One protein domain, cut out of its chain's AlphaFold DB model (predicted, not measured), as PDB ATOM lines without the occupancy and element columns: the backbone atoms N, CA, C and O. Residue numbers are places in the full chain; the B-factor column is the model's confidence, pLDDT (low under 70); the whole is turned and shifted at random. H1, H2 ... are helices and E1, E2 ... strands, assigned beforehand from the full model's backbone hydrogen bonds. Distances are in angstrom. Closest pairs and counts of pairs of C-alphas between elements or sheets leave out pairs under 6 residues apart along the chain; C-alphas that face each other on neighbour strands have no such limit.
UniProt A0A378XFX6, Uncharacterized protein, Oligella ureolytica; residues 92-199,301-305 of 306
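Overview. This is residues 92 to 199 and 301 to 305 of the 306 residues of an uncharacterized protein of Oligella ureolytica (UniProt A0A378XFX6). Three small separate sheets, each of three short strands, make up most of the regular structure, and one short helix, H1, lies between two of them: it packs on the E2 and E3 part of the sheet E1 E2 E3 and only grazes the sheet E6 E8 E7 with its residues 160 to 164. The third sheet, E4 E9 E5, is off the helix, and much of the rest is loop. The printed part has 113 residues, in the order E1 E2 E3 E4 E5 E6 H1 E7 E8 E9, with under half of them in named elements; the class is mostly strand. The sheets run E1 E2 E3, E4 E9 E5 and E6 E8 E7, each antiparallel. The whole is compact, with a radius of gyration of the C-alphas of 14.0 A and spans of 41 by 33 by 21 A.

Arrangement. Start with E1, residues 103 to 106, E2, residues 110 to 117, and E3, residues 120 to 124: they form a meander, each strand the antiparallel neighbour of the one before. Look for N 104 and O 112 at 3.0 A, and N 115 and O 122 at 2.9 A, within hydrogen-bond range. E2 bends by 66 degrees at residue 114, and its pairing is staggered: residues 110 to 113 pair with E1, residues 113 to 117 with E3. H1, residues 157 to 165, is on this sheet at a height of 8.7 A, over E2 and only just over E3, on which 3 of its C-alphas fall; the closest C-alphas of E2 and H1, those of Ile 117 and Ala 161, are 6.0 A apart. Every O i to N i+4 pair of H1 is within hydrogen-bond range. Next, E9, residues 301 to 304, is the inner strand between E4, residues 131 to 134, and E5, residues 143 to 145; find N 132 and O 302 at 2.9 A, and N 144 and O 303 at 3.0 A. In the third sheet E8, residues 189 to 191, is the inner strand between E6, residues 150 to 152, and E7, residues 182 to 184, with N 151 and O 190 at 2.9 A and N 191 and O 183 at 2.8 A. E6, H1 and E7 make a split strand-helix-strand unit, two strands running the same way with E8 between them, and its crossover is right-handed.

Along the chain. Find C-alpha 103 at (8.731, -49.700, -18.554), where E1 begins. E2 is 19.0 A long and H1 12.2 A. E9 ends at C-alpha 304, at (1.612, -49.473, -2.728).

Size, cuts and confidence. The C-alphas of Ser 100 and Asn 197, the two farthest apart, are 42.1 A from each other. Residues 200 to 300 are not printed, and C-alphas 199 and 301 are 11.1 A apart across this cut. Of the links printed whole, H1 to E7 is long, 16 residues, of which 169 to 170 pair in parallel with residues 182 to 183 of E7. No printed residue is under 70 in pLDDT.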
ATOM      1  N   PHE A  92      15.001 -56.233 -13.471       93.31
ATOM      2  CA  PHE A  92      16.015 -55.853 -12.486       93.31
ATOM      3  C   PHE A  92      15.729 -56.457 -11.104       93.31
ATOM      4  O   PHE A  92      14.586 -56.760 -10.756       93.31
ATOM      5  N   ASN A  93      16.780 -56.628 -10.295       94.31
ATOM      6  CA  ASN A  93      16.639 -57.005  -8.883       94.31
ATOM      7  C   ASN A  93      16.296 -55.798  -7.998       94.31
ATOM      8  O   ASN A  93      15.566 -55.953  -7.028       94.31
ATOM      9  N   GLU A  94      16.795 -54.617  -8.364       93.44
ATOM     10  CA  GLU A  94      16.596 -53.346  -7.664       93.44
ATOM     11  C   GLU A  94      16.175 -52.269  -8.663       93.44
ATOM     12  O   GLU A  94      16.428 -52.397  -9.863       93.44
ATOM     13  N   ILE A  95      15.541 -51.203  -8.175       93.94
ATOM     14  CA  ILE A  95      15.081 -50.104  -9.029       93.94
ATOM     15  C   ILE A  95      16.298 -49.320  -9.552       93.94
ATOM     16  O   ILE A  95      17.061 -48.783  -8.746       93.94
ATOM     17  N   PRO A  96      16.499 -49.216 -10.879       94.50
ATOM     18  CA  PRO A  96      17.595 -48.431 -11.434       94.50
ATOM     19  C   PRO A  96      17.421 -46.931 -11.161       94.50
ATOM     20  O   PRO A  96      16.322 -46.392 -11.278       94.50
ATOM     21  N   ILE A  97      18.525 -46.241 -10.865       92.00
ATOM     22  CA  ILE A  97      18.551 -44.781 -10.644       92.00
ATOM     23  C   ILE A  97      18.489 -43.963 -11.941       92.00
ATOM     24  O   ILE A  97      18.188 -42.773 -11.912       92.00
ATOM     25  N   ALA A  98      18.793 -44.590 -13.077       94.12
ATOM     26  CA  ALA A  98      18.797 -43.972 -14.394       94.12
ATOM     27  C   ALA A  98      17.806 -44.682 -15.315       94.12
ATOM     28  O   ALA A  98      17.513 -45.870 -15.149       94.12
ATOM     29  N   LYS A  99      17.302 -43.944 -16.304       94.25
ATOM     30  CA  LYS A  99      16.363 -44.482 -17.280       94.25
ATOM     31  C   LYS A  99      17.067 -45.503 -18.174       94.25
ATOM     32  O   LYS A  99      18.061 -45.187 -18.820       94.25
ATOM     33  N   SER A 100      16.495 -46.698 -18.236       91.38
ATOM     34  CA  SER A 100      16.917 -47.811 -19.098       91.38
ATOM     35  C   SER A 100      15.860 -48.094 -20.164       91.38
ATOM     36  O   SER A 100      16.192 -48.429 -21.295       91.38
ATOM     37  N   SER A 101      14.585 -47.951 -19.796       91.31
ATOM     38  CA  SER A 101      13.401 -48.137 -20.635       91.31
ATOM     39  C   SER A 101      12.262 -47.274 -20.076       91.31
ATOM     40  O   SER A 101      12.368 -46.761 -18.961       91.31
ATOM     41  N   ASP A 102      11.176 -47.105 -20.828       92.50
ATOM     42  CA  ASP A 102       9.949 -46.485 -20.308       92.50
ATOM     43  C   ASP A 102       9.263 -47.380 -19.271       92.50
ATOM     44  O   ASP A 102       8.740 -46.876 -18.283       92.50
ATOM     45  N   VAL A 103       9.322 -48.703 -19.458       93.56
ATOM     46  CA  VAL A 103       8.731 -49.700 -18.554       93.56
ATOM     47  C   VAL A 103       9.759 -50.773 -18.215       93.56
ATOM     48  O   VAL A 103      10.479 -51.257 -19.097       93.56
ATOM     49  N   ILE A 104       9.814 -51.151 -16.938       94.31
ATOM     50  CA  ILE A 104      10.688 -52.205 -16.415       94.31
ATOM     51  C   ILE A 104       9.923 -53.133 -15.468       94.31
ATOM     52  O   ILE A 104       8.935 -52.737 -14.851       94.31
ATOM     53  N   TYR A 105      10.424 -54.355 -15.300       94.19
ATOM     54  CA  TYR A 105      10.005 -55.256 -14.229       94.19
ATOM     55  C   TYR A 105      11.069 -55.284 -13.132       94.19
ATOM     56  O   TYR A 105      12.247 -55.510 -13.408       94.19
ATOM     57  N   VAL A 106      10.666 -55.112 -11.876       95.31
ATOM     58  CA  VAL A 106      11.568 -55.230 -10.724       95.31
ATOM     59  C   VAL A 106      11.080 -56.338  -9.802       95.31
ATOM     60  O   VAL A 106       9.916 -56.373  -9.386       95.31
ATOM     61  N   LYS A 107      11.978 -57.268  -9.468       92.81
ATOM     62  CA  LYS A 107      11.666 -58.425  -8.624       92.81
ATOM     63  C   LYS A 107      11.044 -57.973  -7.297       92.81
ATOM     64  O   LYS A 107      11.636 -57.219  -6.534       92.81
ATOM     65  N   GLY A 108       9.828 -58.442  -7.019       90.94
ATOM     66  CA  GLY A 108       9.093 -58.105  -5.795       90.94
ATOM     67  C   GLY A 108       8.451 -56.710  -5.768       90.94
ATOM     68  O   GLY A 108       7.776 -56.400  -4.788       90.94
ATOM     69  N   LYS A 109       8.628 -55.879  -6.804       92.19
ATOM     70  CA  LYS A 109       7.930 -54.587  -6.972       92.19
ATOM     71  C   LYS A 109       6.940 -54.599  -8.139       92.19
ATOM     72  O   LYS A 109       6.026 -53.788  -8.165       92.19
ATOM     73  N   GLY A 110       7.106 -55.537  -9.074       93.12
ATOM     74  CA  GLY A 110       6.257 -55.661 -10.253       93.12
ATOM     75  C   GLY A 110       6.697 -54.724 -11.375       93.12
ATOM     76  O   GLY A 110       7.886 -54.436 -11.521       93.12
ATOM     77  N   ASN A 111       5.734 -54.291 -12.186       93.88
ATOM     78  CA  ASN A 111       5.975 -53.392 -13.311       93.88
ATOM     79  C   ASN A 111       6.020 -51.940 -12.834       93.88
ATOM     80  O   ASN A 111       5.120 -51.505 -12.112       93.88
ATOM     81  N   LEU A 112       7.036 -51.206 -13.278       95.75
ATOM     82  CA  LEU A 112       7.225 -49.789 -12.984       95.75
ATOM     83  C   LEU A 112       7.442 -49.003 -14.279       95.75
ATOM     84  O   LEU A 112       8.098 -49.488 -15.204       95.75
ATOM     85  N   GLU A 113       6.937 -47.777 -14.308       96.06
ATOM     86  CA  GLU A 113       7.033 -46.847 -15.430       96.06
ATOM     87  C   GLU A 113       7.924 -45.661 -15.060       96.06
ATOM     88  O   GLU A 113       7.852 -45.132 -13.949       96.06
ATOM     89  N   TRP A 114       8.790 -45.240 -15.982       96.81
ATOM     90  CA  TRP A 114       9.607 -44.048 -15.796       96.81
ATOM     91  C   TRP A 114       8.727 -42.801 -15.872       96.81
ATOM     92  O   TRP A 114       8.207 -42.462 -16.935       96.81
ATOM     93  N   THR A 115       8.583 -42.094 -14.756       96.19
ATOM     94  CA  THR A 115       7.664 -40.964 -14.626       96.19
ATOM     95  C   THR A 115       8.275 -39.811 -13.835       96.19
ATOM     96  O   THR A 115       9.260 -39.968 -13.109       96.19
ATOM     97  N   THR A 116       7.669 -38.635 -13.976       96.94
ATOM     98  CA  THR A 116       8.007 -37.425 -13.226       96.94
ATOM     99  C   THR A 116       6.807 -37.019 -12.377       96.94
ATOM    100  O   THR A 116       5.733 -36.725 -12.898       96.94
ATOM    101  N   ILE A 117       6.992 -36.992 -11.056       95.75
ATOM    102  CA  ILE A 117       5.971 -36.646 -10.064       95.75
ATOM    103  C   ILE A 117       6.472 -35.437  -9.274       95.75
ATOM    104  O   ILE A 117       7.357 -35.548  -8.423       95.75
ATOM    105  N   GLY A 118       5.915 -34.259  -9.566       91.94
ATOM    106  CA  GLY A 118       6.419 -33.003  -9.010       91.94
ATOM    107  C   GLY A 118       7.882 -32.786  -9.405       91.94
ATOM    108  O   GLY A 118       8.207 -32.750 -10.587       91.94
ATOM    109  N   SER A 119       8.768 -32.658  -8.416       90.81
ATOM    110  CA  SER A 119      10.215 -32.511  -8.629       90.81
ATOM    111  C   SER A 119      10.985 -33.837  -8.670       90.81
ATOM    112  O   SER A 119      12.193 -33.826  -8.895       90.81
ATOM    113  N   TRP A 120      10.331 -34.974  -8.412       95.69
ATOM    114  CA  TRP A 120      10.967 -36.290  -8.420       95.69
ATOM    115  C   TRP A 120      10.789 -36.968  -9.780       95.69
ATOM    116  O   TRP A 120       9.726 -36.874 -10.388       95.69
ATOM    117  N   THR A 121      11.823 -37.655 -10.265       97.06
ATOM    118  CA  THR A 121      11.772 -38.452 -11.498       97.06
ATOM    119  C   THR A 121      12.425 -39.803 -11.253       97.06
ATOM    120  O   THR A 121      13.515 -39.867 -10.683       97.06
ATOM    121  N   GLY A 122      11.765 -40.869 -11.688       96.81
ATOM    122  CA  GLY A 122      12.237 -42.236 -11.528       96.81
ATOM    123  C   GLY A 122      11.168 -43.249 -11.919       96.81
ATOM    124  O   GLY A 122      10.138 -42.895 -12.491       96.81
ATOM    125  N   TYR A 123      11.409 -44.519 -11.612       96.69
ATOM    126  CA  TYR A 123      10.440 -45.583 -11.865       96.69
ATOM    127  C   TYR A 123       9.398 -45.663 -10.755       96.69
ATOM    128  O   TYR A 123       9.770 -45.814  -9.589       96.69
ATOM    129  N   ALA A 124       8.120 -45.616 -11.129       96.88
ATOM    130  CA  ALA A 124       7.012 -45.806 -10.207       96.88
ATOM    131  C   ALA A 124       5.891 -46.690 -10.777       96.88
ATOM    132  O   ALA A 124       5.707 -46.767 -11.990       96.88
ATOM    133  N   SER A 125       5.115 -47.358  -9.924       95.44
ATOM    134  CA  SER A 125       3.915 -48.089 -10.322       95.44
ATOM    135  C   SER A 125       2.784 -47.127 -10.648       95.44
ATOM    136  O   SER A 125       2.586 -46.099  -9.999       95.44
ATOM    137  N   LEU A 126       1.942 -47.537 -11.591       92.88
ATOM    138  CA  LEU A 126       0.680 -46.871 -11.889       92.88
ATOM    139  C   LEU A 126      -0.258 -46.791 -10.667       92.88
ATOM    140  O   LEU A 126      -1.073 -45.879 -10.565       92.88
ATOM    141  N   LEU A 127      -0.143 -47.743  -9.736       95.50
ATOM    142  CA  LEU A 127      -0.954 -47.803  -8.519       95.50
ATOM    143  C   LEU A 127      -0.249 -47.180  -7.308       95.50
ATOM    144  O   LEU A 127      -0.613 -47.472  -6.169       95.50
ATOM    145  N   LEU A 128       0.766 -46.343  -7.526       97.00
ATOM    146  CA  LEU A 128       1.483 -45.674  -6.449       97.00
ATOM    147  C   LEU A 128       0.518 -44.925  -5.519       97.00
ATOM    148  O   LEU A 128      -0.358 -44.180  -5.958       97.00
ATOM    149  N   GLY A 129       0.677 -45.145  -4.213       96.19
ATOM    150  CA  GLY A 129      -0.176 -44.539  -3.197       96.19
ATOM    151  C   GLY A 129      -1.581 -45.133  -3.113       96.19
ATOM    152  O   GLY A 129      -2.388 -44.640  -2.320       96.19
ATOM    153  N   ALA A 130      -1.894 -46.186  -3.877       95.56
ATOM    154  CA  ALA A 130      -3.163 -46.888  -3.771       95.56
ATOM    155  C   ALA A 130      -3.249 -47.675  -2.463       95.56
ATOM    156  O   ALA A 130      -2.295 -48.323  -2.023       95.56
ATOM    157  N   PHE A 131      -4.439 -47.633  -1.879       94.25
ATOM    158  CA  PHE A 131      -4.795 -48.404  -0.707       94.25
ATOM    159  C   PHE A 131      -5.244 -49.818  -1.101       94.25
ATOM    160  O   PHE A 131      -6.067 -49.978  -2.003       94.25
ATOM    161  N   ILE A 132      -4.748 -50.830  -0.389       94.69
ATOM    162  CA  ILE A 132      -5.165 -52.224  -0.545       94.69
ATOM    163  C   ILE A 132      -5.467 -52.868   0.811       94.69
ATOM    164  O   ILE A 132      -4.802 -52.596   1.814       94.69
ATOM    165  N   PHE A 133      -6.432 -53.786   0.817       94.44
ATOM    166  CA  PHE A 133      -6.615 -54.734   1.910       94.44
ATOM    167  C   PHE A 133      -5.855 -56.019   1.605       94.44
ATOM    168  O   PHE A 133      -6.111 -56.688   0.604       94.44
ATOM    169  N   ASP A 134      -4.917 -56.358   2.478       95.25
ATOM    170  CA  ASP A 134      -4.030 -57.496   2.318       95.25
ATOM    171  C   ASP A 134      -4.378 -58.635   3.287       95.25
ATOM    172  O   ASP A 134      -4.829 -58.418   4.412       95.25
ATOM    173  N   THR A 135      -4.151 -59.866   2.845       95.62
ATOM    174  CA  THR A 135      -4.361 -61.097   3.613       95.62
ATOM    175  C   THR A 135      -3.114 -61.558   4.360       95.62
ATOM    176  O   THR A 135      -3.221 -62.406   5.244       95.62
ATOM    177  N   THR A 136      -1.921 -61.054   4.020       94.88
ATOM    178  CA  THR A 136      -0.677 -61.517   4.658       94.88
ATOM    179  C   THR A 136      -0.385 -60.765   5.950       94.88
ATOM    180  O   THR A 136      -0.681 -59.580   6.082       94.88
ATOM    181  N   THR A 137       0.273 -61.429   6.900       93.19
ATOM    182  CA  THR A 137       0.674 -60.830   8.185       93.19
ATOM    183  C   THR A 137       1.815 -59.823   8.044       93.19
ATOM    184  O   THR A 137       1.839 -58.830   8.762       93.19
ATOM    185  N   ILE A 138       2.726 -60.044   7.093       93.50
ATOM    186  CA  ILE A 138       3.874 -59.169   6.807       93.50
ATOM    187  C   ILE A 138       3.644 -58.432   5.487       93.50
ATOM    188  O   ILE A 138       3.169 -59.038   4.518       93.50
ATOM    189  N   ALA A 139       3.996 -57.142   5.460       94.12
ATOM    190  CA  ALA A 139       3.955 -56.306   4.267       94.12
ATOM    191  C   ALA A 139       4.751 -56.925   3.118       94.12
ATOM    192  O   ALA A 139       5.888 -57.371   3.284       94.12
ATOM    193  N   ARG A 140       4.141 -56.951   1.929       93.06
ATOM    194  CA  ARG A 140       4.851 -57.348   0.714       93.06
ATOM    195  C   ARG A 140       5.907 -56.301   0.394       93.06
ATOM    196  O   ARG A 140       5.737 -55.128   0.707       93.06
ATOM    197  N   SER A 141       6.948 -56.707  -0.321       92.44
ATOM    198  CA  SER A 141       8.053 -55.830  -0.722       92.44
ATOM    199  C   SER A 141       7.612 -54.569  -1.472       92.44
ATOM    200  O   SER A 141       8.322 -53.571  -1.408       92.44
ATOM    201  N   GLN A 142       6.469 -54.578  -2.160       93.81
ATOM    202  CA  GLN A 142       5.931 -53.414  -2.881       93.81
ATOM    203  C   GLN A 142       5.031 -52.499  -2.031       93.81
ATOM    204  O   GLN A 142       4.453 -51.550  -2.557       93.81
ATOM    205  N   THR A 143       4.847 -52.817  -0.748       96.12
ATOM    206  CA  THR A 143       3.863 -52.160   0.117       96.12
ATOM    207  C   THR A 143       4.424 -51.769   1.475       96.12
ATOM    208  O   THR A 143       5.369 -52.384   1.962       96.12
ATOM    209  N   ILE A 144       3.775 -50.803   2.120       96.88
ATOM    210  CA  ILE A 144       3.948 -50.488   3.543       96.88
ATOM    211  C   ILE A 144       2.611 -50.606   4.273       96.88
ATOM    212  O   ILE A 144       1.550 -50.519   3.651       96.88
ATOM    213  N   ASP A 145       2.657 -50.774   5.591       97.38
ATOM    214  CA  ASP A 145       1.454 -50.821   6.418       97.38
ATOM    215  C   ASP A 145       0.867 -49.417   6.633       97.38
ATOM    216  O   ASP A 145       1.554 -48.465   7.009       97.38
ATOM    217  N   ALA A 146      -0.446 -49.296   6.445       96.56
ATOM    218  CA  ALA A 146      -1.212 -48.072   6.660       96.56
ATOM    219  C   ALA A 146      -1.749 -48.018   8.102       96.56
ATOM    220  O   ALA A 146      -2.958 -47.958   8.342       96.56
ATOM    221  N   ILE A 147      -0.830 -48.118   9.066       96.56
ATOM    222  CA  ILE A 147      -1.126 -48.228  10.506       96.56
ATOM    223  C   ILE A 147      -0.495 -47.101  11.337       96.56
ATOM    224  O   ILE A 147      -0.315 -47.235  12.547       96.56
ATOM    225  N   GLY A 148      -0.108 -45.998  10.689       96.62
ATOM    226  CA  GLY A 148       0.506 -44.846  11.352       96.62
ATOM    227  C   GLY A 148       1.982 -45.022  11.707       96.62
ATOM    228  O   GLY A 148       2.465 -44.340  12.615       96.62
ATOM    229  N   GLY A 149       2.683 -45.940  11.034       96.00
ATOM    230  CA  GLY A 149       4.121 -46.163  11.196       96.00
ATOM    231  C   GLY A 149       4.977 -45.031  10.618       96.00
ATOM    232  O   GLY A 149       4.506 -44.233   9.803       96.00
ATOM    233  N   THR A 150       6.239 -44.979  11.038       97.50
ATOM    234  CA  THR A 150       7.247 -44.044  10.514       97.50
ATOM    235  C   THR A 150       8.104 -44.734   9.456       97.50
ATOM    236  O   THR A 150       8.586 -45.845   9.676       97.50
ATOM    237  N   TYR A 151       8.312 -44.063   8.327       97.62
ATOM    238  CA  TYR A 151       9.061 -44.556   7.173       97.62
ATOM    239  C   TYR A 151      10.015 -43.482   6.638       97.62
ATOM    240  O   TYR A 151       9.867 -42.299   6.942       97.62
ATOM    241  N   LYS A 152      10.990 -43.903   5.824       97.25
ATOM    242  CA  LYS A 152      12.039 -43.032   5.280       97.25
ATOM    243  C   LYS A 152      11.679 -42.495   3.895       97.25
ATOM    244  O   LYS A 152      11.317 -43.280   3.016       97.25
ATOM    245  N   LYS A 153      11.832 -41.187   3.673       96.81
ATOM    246  CA  LYS A 153      11.621 -40.532   2.367       96.81
ATOM    247  C   LYS A 153      12.642 -41.029   1.347       96.81
ATOM    248  O   LYS A 153      12.280 -41.271   0.204       96.81
ATOM    249  N   SER A 154      13.885 -41.254   1.772       94.88
ATOM    250  CA  SER A 154      14.958 -41.820   0.948       94.88
ATOM    251  C   SER A 154      14.675 -43.247   0.462       94.88
ATOM    252  O   SER A 154      15.064 -43.596  -0.649       94.88
ATOM    253  N   LEU A 155      13.972 -44.061   1.261       94.94
ATOM    254  CA  LEU A 155      13.612 -45.439   0.903       94.94
ATOM    255  C   LEU A 155      12.355 -45.513   0.025       94.94
ATOM    256  O   LEU A 155      12.239 -46.411  -0.807       94.94
ATOM    257  N   TYR A 156      11.425 -44.567   0.196       95.94
ATOM    258  CA  TYR A 156      10.178 -44.481  -0.573       95.94
ATOM    259  C   TYR A 156      10.011 -43.110  -1.253       95.94
ATOM    260  O   TYR A 156       9.027 -42.404  -0.999       95.94
ATOM    261  N   PRO A 157      10.953 -42.706  -2.128       95.69
ATOM    262  CA  PRO A 157      10.965 -41.358  -2.687       95.69
ATOM    263  C   PRO A 157       9.803 -41.126  -3.659       95.69
ATOM    264  O   PRO A 157       9.216 -40.044  -3.652       95.69
ATOM    265  N   ALA A 158       9.412 -42.157  -4.421       96.25
ATOM    266  CA  ALA A 158       8.252 -42.123  -5.309       96.25
ATOM    267  C   ALA A 158       6.965 -41.834  -4.521       96.25
ATOM    268  O   ALA A 158       6.262 -40.863  -4.802       96.25
ATOM    269  N   LEU A 159       6.697 -42.626  -3.474       97.25
ATOM    270  CA  LEU A 159       5.518 -42.458  -2.622       97.25
ATOM    271  C   LEU A 159       5.476 -41.078  -1.969       97.25
ATOM    272  O   LEU A 159       4.418 -40.454  -1.925       97.25
ATOM    273  N   TRP A 160       6.613 -40.595  -1.464       97.38
ATOM    274  CA  TRP A 160       6.679 -39.279  -0.839       97.38
ATOM    275  C   TRP A 160       6.387 -38.158  -1.841       97.38
ATOM    276  O   TRP A 160       5.597 -37.257  -1.550       97.38
ATOM    277  N   ALA A 161       6.965 -38.229  -3.043       97.31
ATOM    278  CA  ALA A 161       6.683 -37.278  -4.113       97.31
ATOM    279  C   ALA A 161       5.200 -37.303  -4.515       97.31
ATOM    280  O   ALA A 161       4.574 -36.249  -4.633       97.31
ATOM    281  N   TRP A 162       4.614 -38.496  -4.639       97.50
ATOM    282  CA  TRP A 162       3.191 -38.679  -4.917       97.50
ATOM    283  C   TRP A 162       2.304 -38.093  -3.820       97.50
ATOM    284  O   TRP A 162       1.378 -37.344  -4.124       97.50
ATOM    285  N   ALA A 163       2.606 -38.353  -2.548       96.94
ATOM    286  CA  ALA A 163       1.813 -37.842  -1.434       96.94
ATOM    287  C   ALA A 163       1.787 -36.306  -1.416       96.94
ATOM    288  O   ALA A 163       0.732 -35.713  -1.184       96.94
ATOM    289  N   ASN A 164       2.919 -35.659  -1.712       96.38
ATOM    290  CA  ASN A 164       2.986 -34.203  -1.851       96.38
ATOM    291  C   ASN A 164       2.193 -33.714  -3.070       96.38
ATOM    292  O   ASN A 164       1.357 -32.824  -2.933       96.38
ATOM    293  N   ALA A 165       2.389 -34.333  -4.239       96.12
ATOM    294  CA  ALA A 165       1.681 -33.967  -5.466       96.12
ATOM    295  C   ALA A 165       0.151 -34.121  -5.347       96.12
ATOM    296  O   ALA A 165      -0.597 -33.363  -5.959       96.12
ATOM    297  N   GLN A 166      -0.319 -35.071  -4.532       95.06
ATOM    298  CA  GLN A 166      -1.739 -35.337  -4.287       95.06
ATOM    299  C   GLN A 166      -2.320 -34.585  -3.077       95.06
ATOM    300  O   GLN A 166      -3.449 -34.867  -2.667       95.06
ATOM    301  N   ASN A 167      -1.574 -33.644  -2.482       94.69
ATOM    302  CA  ASN A 167      -1.978 -32.909  -1.275       94.69
ATOM    303  C   ASN A 167      -2.407 -33.840  -0.122       94.69
ATOM    304  O   ASN A 167      -3.395 -33.600   0.574       94.69
ATOM    305  N   LYS A 168      -1.681 -34.951   0.057       95.81
ATOM    306  CA  LYS A 168      -1.914 -35.939   1.122       95.81
ATOM    307  C   LYS A 168      -1.007 -35.764   2.329       95.81
ATOM    308  O   LYS A 168      -1.140 -36.525   3.282       95.81
ATOM    309  N   VAL A 169      -0.117 -34.780   2.316       97.00
ATOM    310  CA  VAL A 169       0.734 -34.454   3.460       97.00
ATOM    311  C   VAL A 169       0.056 -33.370   4.292       97.00
ATOM    312  O   VAL A 169      -0.305 -32.317   3.774       97.00
ATOM    313  N   VAL A 170      -0.125 -33.634   5.582       96.12
ATOM    314  CA  VAL A 170      -0.720 -32.703   6.547       96.12
ATOM    315  C   VAL A 170       0.238 -32.444   7.705       96.12
ATOM    316  O   VAL A 170       1.209 -33.173   7.915       96.12
ATOM    317  N   SER A 171      -0.037 -31.401   8.488       95.00
ATOM    318  CA  SER A 171       0.709 -31.154   9.722       95.00
ATOM    319  C   SER A 171       0.465 -32.264  10.746       95.00
ATOM    320  O   SER A 171      -0.616 -32.858  10.792       95.00
ATOM    321  N   ALA A 172       1.434 -32.493  11.635       93.38
ATOM    322  CA  ALA A 172       1.307 -33.486  12.703       93.38
ATOM    323  C   ALA A 172       0.055 -33.277  13.578       93.38
ATOM    324  O   ALA A 172      -0.551 -34.248  14.017       93.38
ATOM    325  N   ALA A 173      -0.369 -32.023  13.780       93.19
ATOM    326  CA  ALA A 173      -1.578 -31.681  14.533       93.19
ATOM    327  C   ALA A 173      -2.888 -32.038  13.803       93.19
ATOM    328  O   ALA A 173      -3.914 -32.254  14.445       93.19
ATOM    329  N   SER A 174      -2.866 -32.089  12.468       92.44
ATOM    330  CA  SER A 174      -4.039 -32.421  11.646       92.44
ATOM    331  C   SER A 174      -4.169 -33.922  11.389       92.44
ATOM    332  O   SER A 174      -5.239 -34.390  11.003       92.44
ATOM    333  N   TRP A 175      -3.089 -34.677  11.589       95.19
ATOM    334  CA  TRP A 175      -3.084 -36.120  11.412       95.19
ATOM    335  C   TRP A 175      -3.897 -36.815  12.497       95.19
ATOM    336  O   TRP A 175      -3.745 -36.542  13.688       95.19
ATOM    337  N   LYS A 176      -4.754 -37.745  12.077       93.38
ATOM    338  CA  LYS A 176      -5.594 -38.545  12.968       93.38
ATOM    339  C   LYS A 176      -5.685 -39.972  12.448       93.38
ATOM    340  O   LYS A 176      -5.722 -40.188  11.235       93.38
ATOM    341  N   ALA A 177      -5.780 -40.932  13.364       95.50
ATOM    342  CA  ALA A 177      -6.167 -42.285  12.994       95.50
ATOM    343  C   ALA A 177      -7.555 -42.282  12.334       95.50
ATOM    344  O   ALA A 177      -8.411 -41.457  12.655       95.50
ATOM    345  N   GLY A 178      -7.742 -43.178  11.374       94.31
ATOM    346  CA  GLY A 178      -8.906 -43.243  10.501       94.31
ATOM    347  C   GLY A 178      -8.859 -42.309   9.288       94.31
ATOM    348  O   GLY A 178      -9.860 -42.184   8.585       94.31
ATOM    349  N   THR A 179      -7.724 -41.649   9.024       95.00
ATOM    350  CA  THR A 179      -7.554 -40.754   7.868       95.00
ATOM    351  C   THR A 179      -6.458 -41.232   6.921       95.00
ATOM    352  O   THR A 179      -5.480 -41.857   7.332       95.00
ATOM    353  N   TYR A 180      -6.604 -40.900   5.635       96.69
ATOM    354  CA  TYR A 180      -5.611 -41.193   4.603       96.69
ATOM    355  C   TYR A 180      -4.694 -39.994   4.349       96.69
ATOM    356  O   TYR A 180      -4.730 -39.382   3.278       96.69
ATOM    357  N   PHE A 181      -3.895 -39.640   5.356       97.31
ATOM    358  CA  PHE A 181      -2.913 -38.561   5.262       97.31
ATOM    359  C   PHE A 181      -1.553 -38.960   5.836       97.31
ATOM    360  O   PHE A 181      -1.452 -39.697   6.817       97.31
ATOM    361  N   PHE A 182      -0.508 -38.437   5.209       98.06
ATOM    362  CA  PHE A 182       0.881 -38.547   5.624       98.06
ATOM    363  C   PHE A 182       1.280 -37.323   6.450       98.06
ATOM    364  O   PHE A 182       0.660 -36.266   6.342       98.06
ATOM    365  N   VAL A 183       2.344 -37.439   7.239       98.06
ATOM    366  CA  VAL A 183       2.935 -36.306   7.972       98.06
ATOM    367  C   VAL A 183       4.411 -36.222   7.660       98.06
ATOM    368  O   VAL A 183       5.107 -37.231   7.746       98.06
ATOM    369  N   ASP A 184       4.894 -35.020   7.360       97.12
ATOM    370  CA  ASP A 184       6.327 -34.749   7.391       97.12
ATOM    371  C   ASP A 184       6.791 -34.647   8.854       97.12
ATOM    372  O   ASP A 184       6.352 -33.755   9.584       97.12
ATOM    373  N   LEU A 185       7.644 -35.575   9.297       95.94
ATOM    374  CA  LEU A 185       8.206 -35.571  10.654       95.94
ATOM    375  C   LEU A 185       9.524 -34.780  10.743       95.94
ATOM    376  O   LEU A 185      10.136 -34.718  11.807       95.94
ATOM    377  N   GLY A 186       9.947 -34.158   9.644       93.75
ATOM    378  CA  GLY A 186      11.244 -33.519   9.492       93.75
ATOM    379  C   GLY A 186      12.329 -34.499   9.043       93.75
ATOM    380  O   GLY A 186      12.199 -35.720   9.137       93.75
ATOM    381  N   GLY A 187      13.424 -33.945   8.516       95.06
ATOM    382  CA  GLY A 187      14.539 -34.738   7.999       95.06
ATOM    383  C   GLY A 187      14.084 -35.753   6.946       95.06
ATOM    384  O   GLY A 187      13.338 -35.416   6.022       95.06
ATOM    385  N   ASP A 188      14.526 -36.998   7.113       97.44
ATOM    386  CA  ASP A 188      14.218 -38.110   6.211       97.44
ATOM    387  C   ASP A 188      12.979 -38.918   6.637       97.44
ATOM    388  O   ASP A 188      12.663 -39.924   6.014       97.44
ATOM    389  N   ASP A 189      12.264 -38.518   7.690       97.69
ATOM    390  CA  ASP A 189      11.157 -39.300   8.239       97.69
ATOM    391  C   ASP A 189       9.790 -38.749   7.821       97.69
ATOM    392  O   ASP A 189       9.537 -37.541   7.814       97.69
ATOM    393  N   PHE A 190       8.871 -39.657   7.502       97.88
ATOM    394  CA  PHE A 190       7.455 -39.353   7.342       97.88
ATOM    395  C   PHE A 190       6.591 -40.378   8.074       97.88
ATOM    396  O   PHE A 190       6.963 -41.543   8.227       97.88
ATOM    397  N   ARG A 191       5.406 -39.954   8.509       98.06
ATOM    398  CA  ARG A 191       4.390 -40.848   9.071       98.06
ATOM    399  C   ARG A 191       3.405 -41.270   7.993       98.06
ATOM    400  O   ARG A 191       2.897 -40.413   7.272       98.06
ATOM    401  N   ALA A 192       3.118 -42.564   7.899       97.50
ATOM    402  CA  ALA A 192       2.076 -43.085   7.021       97.50
ATOM    403  C   ALA A 192       0.661 -42.807   7.576       97.50
ATOM    404  O   ALA A 192       0.499 -42.559   8.776       97.50
ATOM    405  N   PRO A 193      -0.377 -42.894   6.728       97.50
ATOM    406  CA  PRO A 193      -1.763 -43.008   7.158       97.50
ATOM    407  C   PRO A 193      -1.997 -44.108   8.194       97.50
ATOM    408  O   PRO A 193      -1.288 -45.115   8.213       97.50
ATOM    409  N   ASP A 194      -3.036 -43.942   9.009       96.94
ATOM    410  CA  ASP A 194      -3.594 -45.009   9.842       96.94
ATOM    411  C   ASP A 194      -5.072 -45.153   9.508       96.94
ATOM    412  O   ASP A 194      -5.857 -44.242   9.753       96.94
ATOM    413  N   ILE A 195      -5.441 -46.284   8.923       95.06
ATOM    414  CA  ILE A 195      -6.806 -46.578   8.454       95.06
ATOM    415  C   ILE A 195      -7.333 -47.882   9.053       95.06
ATOM    416  O   ILE A 195      -8.244 -48.517   8.520       95.06
ATOM    417  N   ARG A 196      -6.755 -48.298  10.182       94.06
ATOM    418  CA  ARG A 196      -7.336 -49.363  10.996       94.06
ATOM    419  C   ARG A 196      -8.683 -48.911  11.551       94.06
ATOM    420  O   ARG A 196      -8.903 -47.723  11.768       94.06
ATOM    421  N   ASN A 197      -9.552 -49.882  11.819       93.88
ATOM    422  CA  ASN A 197     -10.879 -49.668  12.408       93.88
ATOM    423  C   ASN A 197     -11.803 -48.773  11.561       93.88
ATOM    424  O   ASN A 197     -12.719 -48.158  12.093       93.88
ATOM    425  N   MET A 198     -11.571 -48.698  10.246       93.31
ATOM    426  CA  MET A 198     -12.388 -47.905   9.329       93.31
ATOM    427  C   MET A 198     -13.100 -48.776   8.303       93.31
ATOM    428  O   MET A 198     -12.507 -49.670   7.700       93.31
ATOM    429  N   PHE A 199     -14.355 -48.427   8.024       91.94
ATOM    430  CA  PHE A 199     -14.999 -48.781   6.765       91.94
ATOM    431  C   PHE A 199     -14.581 -47.796   5.674       91.94
ATOM    432  O   PHE A 199     -14.422 -46.599   5.919       91.94
ATOM    433  N   PRO A 301      -4.382 -53.253   6.355       96.69
ATOM    434  CA  PRO A 301      -4.449 -52.116   5.460       96.69
ATOM    435  C   PRO A 301      -3.045 -51.711   5.000       96.69
ATOM    436  O   PRO A 301      -2.159 -51.490   5.828       96.69
ATOM    437  N   ARG A 302      -2.833 -51.595   3.685       97.00
ATOM    438  CA  ARG A 302      -1.514 -51.310   3.100       97.00
ATOM    439  C   ARG A 302      -1.562 -50.314   1.957       97.00
ATOM    440  O   ARG A 302      -2.614 -50.075   1.372       97.00
ATOM    441  N   ILE A 303      -0.400 -49.753   1.643       97.38
ATOM    442  CA  ILE A 303      -0.203 -48.764   0.581       97.38
ATOM    443  C   ILE A 303       0.857 -49.281  -0.382       97.38
ATOM    444  O   ILE A 303       1.899 -49.748   0.074       97.38
ATOM    445  N   ILE A 304       0.611 -49.186  -1.688       97.12
ATOM    446  CA  ILE A 304       1.612 -49.473  -2.728       97.12
ATOM    447  C   ILE A 304       2.624 -48.323  -2.789       97.12
ATOM    448  O   ILE A 304       2.229 -47.157  -2.843       97.12
ATOM    449  N   THR A 305       3.921 -48.636  -2.751       95.94
ATOM    450  CA  THR A 305       4.968 -47.637  -2.453       95.94
ATOM    451  C   THR A 305       6.020 -47.408  -3.522       95.94
ATOM    452  O   THR A 305       6.802 -46.463  -3.393       95.94
TER     453      THR A 305